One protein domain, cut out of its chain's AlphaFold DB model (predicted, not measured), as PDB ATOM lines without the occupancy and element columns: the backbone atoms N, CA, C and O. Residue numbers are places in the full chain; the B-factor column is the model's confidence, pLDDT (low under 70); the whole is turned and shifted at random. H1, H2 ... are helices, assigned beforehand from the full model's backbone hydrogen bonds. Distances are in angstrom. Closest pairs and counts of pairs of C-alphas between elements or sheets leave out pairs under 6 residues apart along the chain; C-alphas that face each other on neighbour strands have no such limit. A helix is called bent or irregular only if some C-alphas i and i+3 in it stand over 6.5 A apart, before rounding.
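AT A GLANCE: This is residues 4 to 67 of the 67 residues of the protein "DNA cytosine methyltransferase" of Thermoprotei archaeon (UniProt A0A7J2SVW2). The printed part begins with a long loop, residues 4 to 18, that leads into a small body in which two short helices, H1 and H2, lie side by side; the third helix, H3, leads away from that body, and residues 56 to 67 stick out as an arm. A second long loop, residues 26 to 39, joins H1 to H2. The printed part has 64 residues with three named helices in the order H1, H2, H3 and no named strand, and the class is all helix, though under half of the residues, 31 of 64, are in named elements. The whole is loose, with a radius of gyration of the C-alphas of 14.5 A, and elongated, with spans of 48 by 29 by 22 A.

HOW THE PARTS SIT: After residues 4 to 18, which hold no named element, comes H1, residues 19 to 25. It touches H2, residues 40 to 49, with 7 pairs of C-alphas within 8 A. The closest C-alphas of the two are those of Val 19 and Tyr 44, 5.8 A apart. Their lines stand at a shallow tilt of 20 degrees, and they run the same way. Their centres are 10.4 A apart. H3, residues 53 to 66, touches no helix: it is apart from H1, and also apart from H2, which it follows in the chain. In H1, H2 and H3 every O i to N i+4 pair is within hydrogen-bond range.

IN THESE COORDINATES: H1 begins at C-alpha 19, at (147.926, -1.870, 86.734), and ends at Ile 25, with 10.0 A from first to last C-alpha. H2 runs from Leu 40 to Asp 49 and measures 14.5 A in the same way; its C-alpha 40 is at (142.954, 2.806, 82.624). H3, the longest helix with 14 residues, runs from Pro 53 to Ala 66 over 20.1 A, and its C-alpha 66 is at (182.706, 5.286, 87.184). No helix is bent or irregular.

THE WHOLE: The C-alphas farthest apart are those of Gly 14 and Ala 67, at 49.5 A, and the first and last printed C-alphas, of Gly 4 and Ala 67, are 41.0 A apart. Residues 56 to 67, of which 56 to 66 belong to H3, stand free. Without them the body has 52 residues, spans 28 by 26 by 19 A and has a radius of gyration of 11.3 A. The link from H1 to H2, 14 residues, is long, and the link from H2 to H3, 3 residues, is tight. The printed part has no cut and ends at residue 67, the chain's last residue. The mean pLDDT of the printed part is 91.1; it is under 70 at residues 4 to 7 and at residue 67.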
ATOM      1  N   GLY A   4     147.797  -3.924  74.772       52.62
ATOM      2  CA  GLY A   4     146.657  -4.690  74.262       52.62
ATOM      3  C   GLY A   4     146.997  -6.028  73.587       52.62
ATOM      4  O   GLY A   4     146.075  -6.757  73.240       52.62
ATOM      5  N   LYS A   5     148.281  -6.368  73.377       54.66
ATOM      6  CA  LYS A   5     148.687  -7.629  72.724       54.66
ATOM      7  C   LYS A   5     149.290  -8.680  73.655       54.66
ATOM      8  O   LYS A   5     149.536  -9.795  73.203       54.66
ATOM      9  N   THR A   6     149.483  -8.370  74.935       57.84
ATOM     10  CA  THR A   6     150.095  -9.311  75.878       57.84
ATOM     11  C   THR A   6     149.052  -9.781  76.883       57.84
ATOM     12  O   THR A   6     148.628  -9.034  77.760       57.84
ATOM     13  N   TYR A   7     148.635 -11.042  76.746       60.09
ATOM     14  CA  TYR A   7     147.760 -11.759  77.675       60.09
ATOM     15  C   TYR A   7     148.477 -12.044  79.003       60.09
ATOM     16  O   TYR A   7     148.712 -13.198  79.358       60.09
ATOM     17  N   THR A   8     148.860 -11.009  79.753       78.19
ATOM     18  CA  THR A   8     149.446 -11.194  81.084       78.19
ATOM     19  C   THR A   8     148.327 -11.520  82.068       78.19
ATOM     20  O   THR A   8     147.775 -10.649  82.744       78.19
ATOM     21  N   LEU A   9     147.930 -12.792  82.075       87.50
ATOM     22  CA  LEU A   9     146.928 -13.333  82.980       87.50
ATOM     23  C   LEU A   9     147.479 -13.382  84.402       87.50
ATOM     24  O   LEU A   9     148.655 -13.663  84.634       87.50
ATOM     25  N   HIS A  10     146.606 -13.113  85.365       90.81
ATOM     26  CA  HIS A  10     146.930 -13.321  86.763       90.81
ATOM     27  C   HIS A  10     147.180 -14.824  87.016       90.81
ATOM     28  O   HIS A  10     146.460 -15.643  86.441       90.81
ATOM     29  N   PRO A  11     148.134 -15.220  87.884       90.69
ATOM     30  CA  PRO A  11     148.465 -16.631  88.116       90.69
ATOM     31  C   PRO A  11     147.293 -17.502  88.580       90.69
ATOM     32  O   PRO A  11     147.251 -18.690  88.282       90.69
ATOM     33  N   SER A  12     146.310 -16.918  89.274       90.19
ATOM     34  CA  SER A  12     145.073 -17.624  89.648       90.19
ATOM     35  C   SER A  12     144.132 -17.907  88.468       90.19
ATOM     36  O   SER A  12     143.087 -18.518  88.663       90.19
ATOM     37  N   GLY A  13     144.437 -17.404  87.270       84.94
ATOM     38  CA  GLY A  13     143.547 -17.420  86.112       84.94
ATOM     39  C   GLY A  13     142.379 -16.429  86.215       84.94
ATOM     40  O   GLY A  13     142.242 -15.672  87.178       84.94
ATOM     41  N   GLY A  14     141.542 -16.414  85.173       87.50
ATOM     42  CA  GLY A  14     140.238 -15.731  85.157       87.50
ATOM     43  C   GLY A  14     140.253 -14.205  85.004       87.50
ATOM     44  O   GLY A  14     139.199 -13.609  84.810       87.50
ATOM     45  N   ARG A  15     141.422 -13.557  85.060       90.19
ATOM     46  CA  ARG A  15     141.580 -12.119  84.792       90.19
ATOM     47  C   ARG A  15     142.993 -11.779  84.327       90.19
ATOM     48  O   ARG A  15     143.930 -12.537  84.568       90.19
ATOM     49  N   VAL A  16     143.156 -10.601  83.733       90.06
ATOM     50  CA  VAL A  16     144.475  -9.989  83.514       90.06
ATOM     51  C   VAL A  16     145.048  -9.431  84.819       90.06
ATOM     52  O   VAL A  16     144.305  -9.142  85.769       90.06
ATOM     53  N   ILE A  17     146.371  -9.274  84.876       93.06
ATOM     54  CA  ILE A  17     146.998  -8.518  85.960       93.06
ATOM     55  C   ILE A  17     146.511  -7.066  85.931       93.06
ATOM     56  O   ILE A  17     146.311  -6.472  84.876       93.06
ATOM     57  N   SER A  18     146.311  -6.500  87.110       93.62
ATOM     58  CA  SER A  18     145.967  -5.105  87.331       93.62
ATOM     59  C   SER A  18     147.163  -4.195  87.057       93.62
ATOM     60  O   SER A  18     148.322  -4.605  87.143       93.62
ATOM     61  N   VAL A  19     146.887  -2.908  86.839       94.25
ATOM     62  CA  VAL A  19     147.926  -1.870  86.734       94.25
ATOM     63  C   VAL A  19     148.876  -1.910  87.933       94.25
ATOM     64  O   VAL A  19     150.086  -1.802  87.764       94.25
ATOM     65  N   ARG A  20     148.354  -2.095  89.155       95.69
ATOM     66  CA  ARG A  20     149.199  -2.121  90.356       95.69
ATOM     67  C   ARG A  20     150.118  -3.339  90.386       95.69
ATOM     68  O   ARG A  20     151.276  -3.205  90.765       95.69
ATOM     69  N   GLU A  21     149.632  -4.504  89.974       95.38
ATOM     70  CA  GLU A  21     150.462  -5.708  89.851       95.38
ATOM     71  C   GLU A  21     151.575  -5.501  88.814       95.38
ATOM     72  O   GLU A  21     152.738  -5.752  89.122       95.38
ATOM     73  N   ALA A  22     151.251  -4.938  87.645       94.06
ATOM     74  CA  ALA A  22     152.247  -4.600  86.627       94.06
ATOM     75  C   ALA A  22     153.312  -3.618  87.156       94.06
ATOM     76  O   ALA A  22     154.508  -3.813  86.954       94.06
ATOM     77  N   MET A  23     152.903  -2.592  87.903       95.88
ATOM     78  CA  MET A  23     153.833  -1.637  88.512       95.88
ATOM     79  C   MET A  23     154.755  -2.278  89.557       95.88
ATOM     80  O   MET A  23     155.927  -1.914  89.635       95.88
ATOM     81  N   ARG A  24     154.250  -3.228  90.355       95.69
ATOM     82  CA  ARG A  24     155.077  -3.965  91.321       95.69
ATOM     83  C   ARG A  24     156.117  -4.826  90.622       95.69
ATOM     84  O   ARG A  24     157.271  -4.806  91.034       95.69
ATOM     85  N   ILE A  25     155.736  -5.496  89.534       93.62
ATOM     86  CA  ILE A  25     156.673  -6.241  88.677       93.62
ATOM     87  C   ILE A  25     157.773  -5.307  88.151       93.62
ATOM     88  O   ILE A  25     158.948  -5.653  88.194       93.62
ATOM     89  N   MET A  26     157.412  -4.090  87.737       94.75
ATOM     90  CA  MET A  26     158.371  -3.083  87.273       94.75
ATOM     91  C   MET A  26     159.196  -2.434  88.400       94.75
ATOM     92  O   MET A  26     160.101  -1.653  88.115       94.75
ATOM     93  N   GLY A  27     158.939  -2.747  89.673       95.75
ATOM     94  CA  GLY A  27     159.699  -2.231  90.816       95.75
ATOM     95  C   GLY A  27     159.316  -0.814  91.254       95.75
ATOM     96  O   GLY A  27     160.129  -0.122  91.871       95.75
ATOM     97  N   PHE A  28     158.100  -0.358  90.938       97.19
ATOM     98  CA  PHE A  28     157.578   0.909  91.455       97.19
ATOM     99  C   PHE A  28     157.171   0.783  92.931       97.19
ATOM    100  O   PHE A  28     156.542  -0.212  93.304       97.19
ATOM    101  N   PRO A  29     157.421   1.814  93.761       96.06
ATOM    102  CA  PRO A  29     156.911   1.838  95.125       96.06
ATOM    103  C   PRO A  29     155.374   1.884  95.140       96.06
ATOM    104  O   PRO A  29     154.736   2.392  94.211       96.06
ATOM    105  N   ASP A  30     154.768   1.363  96.209       94.62
ATOM    106  CA  ASP A  30     153.306   1.367  96.395       94.62
ATOM    107  C   ASP A  30     152.724   2.771  96.602       94.62
ATOM    108  O   ASP A  30     151.547   2.990  96.329       94.62
ATOM    109  N   SER A  31     153.559   3.736  96.991       96.81
ATOM    110  CA  SER A  31     153.198   5.153  97.093       96.81
ATOM    111  C   SER A  31     153.140   5.884  95.747       96.81
ATOM    112  O   SER A  31     152.675   7.021  95.703       96.81
ATOM    113  N   TYR A  32     153.604   5.276  94.648       96.12
ATOM    114  CA  TYR A  32     153.561   5.917  93.335       96.12
ATOM    115  C   TYR A  32     152.131   5.934  92.790       96.12
ATOM    116  O   TYR A  32     151.503   4.885  92.619       96.12
ATOM    117  N   VAL A  33     151.647   7.127  92.449       95.56
ATOM    118  CA  VAL A  33     150.289   7.352  91.949       95.56
ATOM    119  C   VAL A  33     150.313   7.992  90.566       95.56
ATOM    120  O   VAL A  33     151.162   8.826  90.263       95.56
ATOM    121  N   PHE A  34     149.355   7.610  89.725       95.88
ATOM    122  CA  PHE A  34     149.108   8.313  88.468       95.88
ATOM    123  C   PHE A  34     148.378   9.635  88.728       95.88
ATOM    124  O   PHE A  34     147.676   9.753  89.742       95.88
ATOM    125  N   PRO A  35     148.469  10.607  87.803       96.06
ATOM    126  CA  PRO A  35     147.626  11.792  87.837       96.06
ATOM    127  C   PRO A  35     146.136  11.444  87.974       96.06
ATOM    128  O   PRO A  35     145.645  10.413  87.497       96.06
ATOM    129  N   ARG A  36     145.382  12.318  88.648       95.19
ATOM    130  CA  ARG A  36     143.926  12.150  88.743       95.19
ATOM    131  C   ARG A  36     143.320  12.175  87.340       95.19
ATOM    132  O   ARG A  36     143.681  13.010  86.523       95.19
ATOM    133  N   GLY A  37     142.390  11.259  87.083       95.88
ATOM    134  CA  GLY A  37     141.702  11.170  85.795       95.88
ATOM    135  C   GLY A  37     142.452  10.412  84.698       95.88
ATOM    136  O   GLY A  37     141.866  10.221  83.640       95.88
ATOM    137  N   THR A  38     143.681   9.915  84.922       96.50
ATOM    138  CA  THR A  38     144.383   9.112  83.903       96.50
ATOM    139  C   THR A  38     143.555   7.872  83.533       96.50
ATOM    140  O   THR A  38     143.259   7.077  84.441       96.50
ATOM    141  N   PRO A  39     143.191   7.678  82.252       96.62
ATOM    142  CA  PRO A  39     142.450   6.513  81.780       96.62
ATOM    143  C   PRO A  39     143.158   5.190  82.077       96.62
ATOM    144  O   PRO A  39     144.383   5.115  82.121       96.62
ATOM    145  N   LEU A  40     142.390   4.113  82.267       91.88
ATOM    146  CA  LEU A  40     142.954   2.806  82.624       91.88
ATOM    147  C   LEU A  40     143.944   2.283  81.568       91.88
ATOM    148  O   LEU A  40     144.996   1.762  81.931       91.88
ATOM    149  N   HIS A  41     143.619   2.440  80.283       91.00
ATOM    150  CA  HIS A  41     144.477   2.008  79.179       91.00
ATOM    151  C   HIS A  41     145.810   2.770  79.156       91.00
ATOM    152  O   HIS A  41     146.863   2.148  79.034       91.00
ATOM    153  N   ASP A  42     145.771   4.086  79.385       94.06
ATOM    154  CA  ASP A  42     146.971   4.919  79.472       94.06
ATOM    155  C   ASP A  42     147.858   4.496  80.634       94.06
ATOM    156  O   ASP A  42     149.065   4.376  80.473       94.06
ATOM    157  N   ARG A  43     147.279   4.178  81.799       95.00
ATOM    158  CA  ARG A  43     148.068   3.686  82.940       95.00
ATOM    159  C   ARG A  43     148.823   2.409  82.598       95.00
ATOM    160  O   ARG A  43     149.984   2.279  82.967       95.00
ATOM    161  N   TYR A  44     148.180   1.473  81.902       92.56
ATOM    162  CA  TYR A  44     148.860   0.270  81.427       92.56
ATOM    163  C   TYR A  44     149.999   0.618  80.467       92.56
ATOM    164  O   TYR A  44     151.116   0.139  80.659       92.56
ATOM    165  N   GLN A  45     149.735   1.471  79.475       92.19
ATOM    166  CA  GLN A  45     150.722   1.861  78.469       92.19
ATOM    167  C   GLN A  45     151.927   2.576  79.097       92.19
ATOM    168  O   GLN A  45     153.064   2.197  78.839       92.19
ATOM    169  N   MET A  46     151.684   3.515  80.016       94.75
ATOM    170  CA  MET A  46     152.720   4.210  80.784       94.75
ATOM    171  C   MET A  46     153.619   3.240  81.557       94.75
ATOM    172  O   MET A  46     154.829   3.431  81.594       94.75
ATOM    173  N   VAL A  47     153.050   2.200  82.176       93.69
ATOM    174  CA  VAL A  47     153.837   1.200  82.918       93.69
ATOM    175  C   VAL A  47     154.670   0.339  81.978       93.69
ATOM    176  O   VAL A  47     155.817   0.042  82.292       93.69
ATOM    177  N   ALA A  48     154.109  -0.055  80.835       90.12
ATOM    178  CA  ALA A  48     154.799  -0.895  79.862       90.12
ATOM    179  C   ALA A  48     155.907  -0.163  79.093       90.12
ATOM    180  O   ALA A  48     156.864  -0.803  78.662       90.12
ATOM    181  N   ASP A  49     155.776   1.150  78.910       93.31
ATOM    182  CA  ASP A  49     156.790   1.980  78.255       93.31
ATOM    183  C   ASP A  49     157.840   2.529  79.237       93.31
ATOM    184  O   ASP A  49     158.884   3.023  78.812       93.31
ATOM    185  N   ALA A  50     157.594   2.449  80.548       95.31
ATOM    186  CA  ALA A  50     158.527   2.929  81.556       95.31
ATOM    187  C   ALA A  50     159.762   2.027  81.701       95.31
ATOM    188  O   ALA A  50     159.702   0.802  81.606       95.31
ATOM    189  N   VAL A  51     160.889   2.644  82.062       96.06
ATOM    190  CA  VAL A  51     162.061   1.927  82.575       96.06
ATOM    191  C   VAL A  51     161.844   1.617  84.058       96.06
ATOM    192  O   VAL A  51     161.383   2.473  84.815       96.06
ATOM    193  N   SER A  52     162.191   0.400  84.490       96.44
ATOM    194  CA  SER A  52     162.077  -0.006  85.896       96.44
ATOM    195  C   SER A  52     162.838   0.954  86.828       96.44
ATOM    196  O   SER A  52     164.047   1.129  86.657       96.44
ATOM    197  N   PRO A  53     162.201   1.508  87.883       96.56
ATOM    198  CA  PRO A  53     162.892   2.340  88.870       96.56
ATOM    199  C   PRO A  53     164.009   1.612  89.629       96.56
ATOM    200  O   PRO A  53     164.925   2.252  90.146       96.56
ATOM    201  N   ALA A  54     163.938   0.283  89.743       94.94
ATOM    202  CA  ALA A  54     165.011  -0.513  90.336       94.94
ATOM    203  C   ALA A  54     166.248  -0.519  89.426       94.94
ATOM    204  O   ALA A  54     167.347  -0.212  89.887       94.94
ATOM    205  N   PHE A  55     166.049  -0.771  88.128       96.81
ATOM    206  CA  PHE A  55     167.118  -0.718  87.133       96.81
ATOM    207  C   PHE A  55     167.736   0.681  87.032       96.81
ATOM    208  O   PHE A  55     168.954   0.815  87.119       96.81
ATOM    209  N   SER A  56     166.913   1.730  86.933       97.56
ATOM    210  CA  SER A  56     167.398   3.110  86.822       97.56
ATOM    211  C   SER A  56     168.298   3.514  87.994       97.56
ATOM    212  O   SER A  56     169.314   4.174  87.789       97.56
ATOM    213  N   ARG A  57     167.970   3.086  89.224       96.88
ATOM    214  CA  ARG A  57     168.809   3.337  90.410       96.88
ATOM    215  C   ARG A  57     170.148   2.607  90.342       96.88
ATOM    216  O   ARG A  57     171.172   3.209  90.651       96.88
ATOM    217  N   ALA A  58     170.147   1.340  89.930       96.88
ATOM    218  CA  ALA A  58     171.377   0.567  89.776       96.88
ATOM    219  C   ALA A  58     172.294   1.171  88.699       96.88
ATOM    220  O   ALA A  58     173.488   1.342  88.934       96.88
ATOM    221  N   LEU A  59     171.724   1.563  87.555       97.75
ATOM    222  CA  LEU A  59     172.460   2.215  86.474       97.75
ATOM    223  C   LEU A  59     173.071   3.548  86.926       97.75
ATOM    224  O   LEU A  59     174.249   3.790  86.684       97.75
ATOM    225  N   ALA A  60     172.296   4.389  87.618       97.81
ATOM    226  CA  ALA A  60     172.801   5.648  88.157       97.81
ATOM    227  C   ALA A  60     173.974   5.425  89.127       97.81
ATOM    228  O   ALA A  60     174.981   6.120  89.034       97.81
ATOM    229  N   GLY A  61     173.880   4.425  90.012       97.94
ATOM    230  CA  GLY A  61     174.976   4.061  90.915       97.94
ATOM    231  C   GLY A  61     176.239   3.608  90.178       97.94
ATOM    232  O   GLY A  61     177.339   4.026  90.537       97.94
ATOM    233  N   ALA A  62     176.090   2.808  89.117       97.81
ATOM    234  CA  ALA A  62     177.216   2.363  88.298       97.81
ATOM    235  C   ALA A  62     177.907   3.530  87.574       97.81
ATOM    236  O   ALA A  62     179.132   3.602  87.571       97.81
ATOM    237  N   ILE A  63     177.131   4.469  87.018       98.12
ATOM    238  CA  ILE A  63     177.667   5.667  86.355       98.12
ATOM    239  C   ILE A  63     178.396   6.564  87.360       98.12
ATOM    240  O   ILE A  63     179.507   6.996  87.084       98.12
ATOM    241  N   LEU A  64     177.805   6.813  88.534       96.94
ATOM    242  CA  LEU A  64     178.424   7.642  89.576       96.94
ATOM    243  C   LEU A  64     179.707   7.031  90.146       96.94
ATOM    244  O   LEU A  64     180.586   7.771  90.555       96.94
ATOM    245  N   SER A  65     179.813   5.701  90.181       92.50
ATOM    246  CA  SER A  65     181.034   5.019  90.636       92.50
ATOM    247  C   SER A  65     182.139   5.006  89.575       92.50
ATOM    248  O   SER A  65     183.290   4.729  89.898       92.50
ATOM    249  N   ALA A  66     181.779   5.230  88.309       82.75
ATOM    250  CA  ALA A  66     182.706   5.286  87.184       82.75
ATOM    251  C   ALA A  66     183.178   6.716  86.861       82.75
ATOM    252  O   ALA A  66     184.075   6.872  86.031       82.75
ATOM    253  N   ALA A  67     182.554   7.727  87.474       66.25
ATOM    254  CA  ALA A  67     182.925   9.138  87.397       66.25
ATOM    255  C   ALA A  67     183.936   9.494  88.494       66.25
ATOM    256  O   ALA A  67     184.839  10.304  88.197       66.25
TER     257      ALA A  67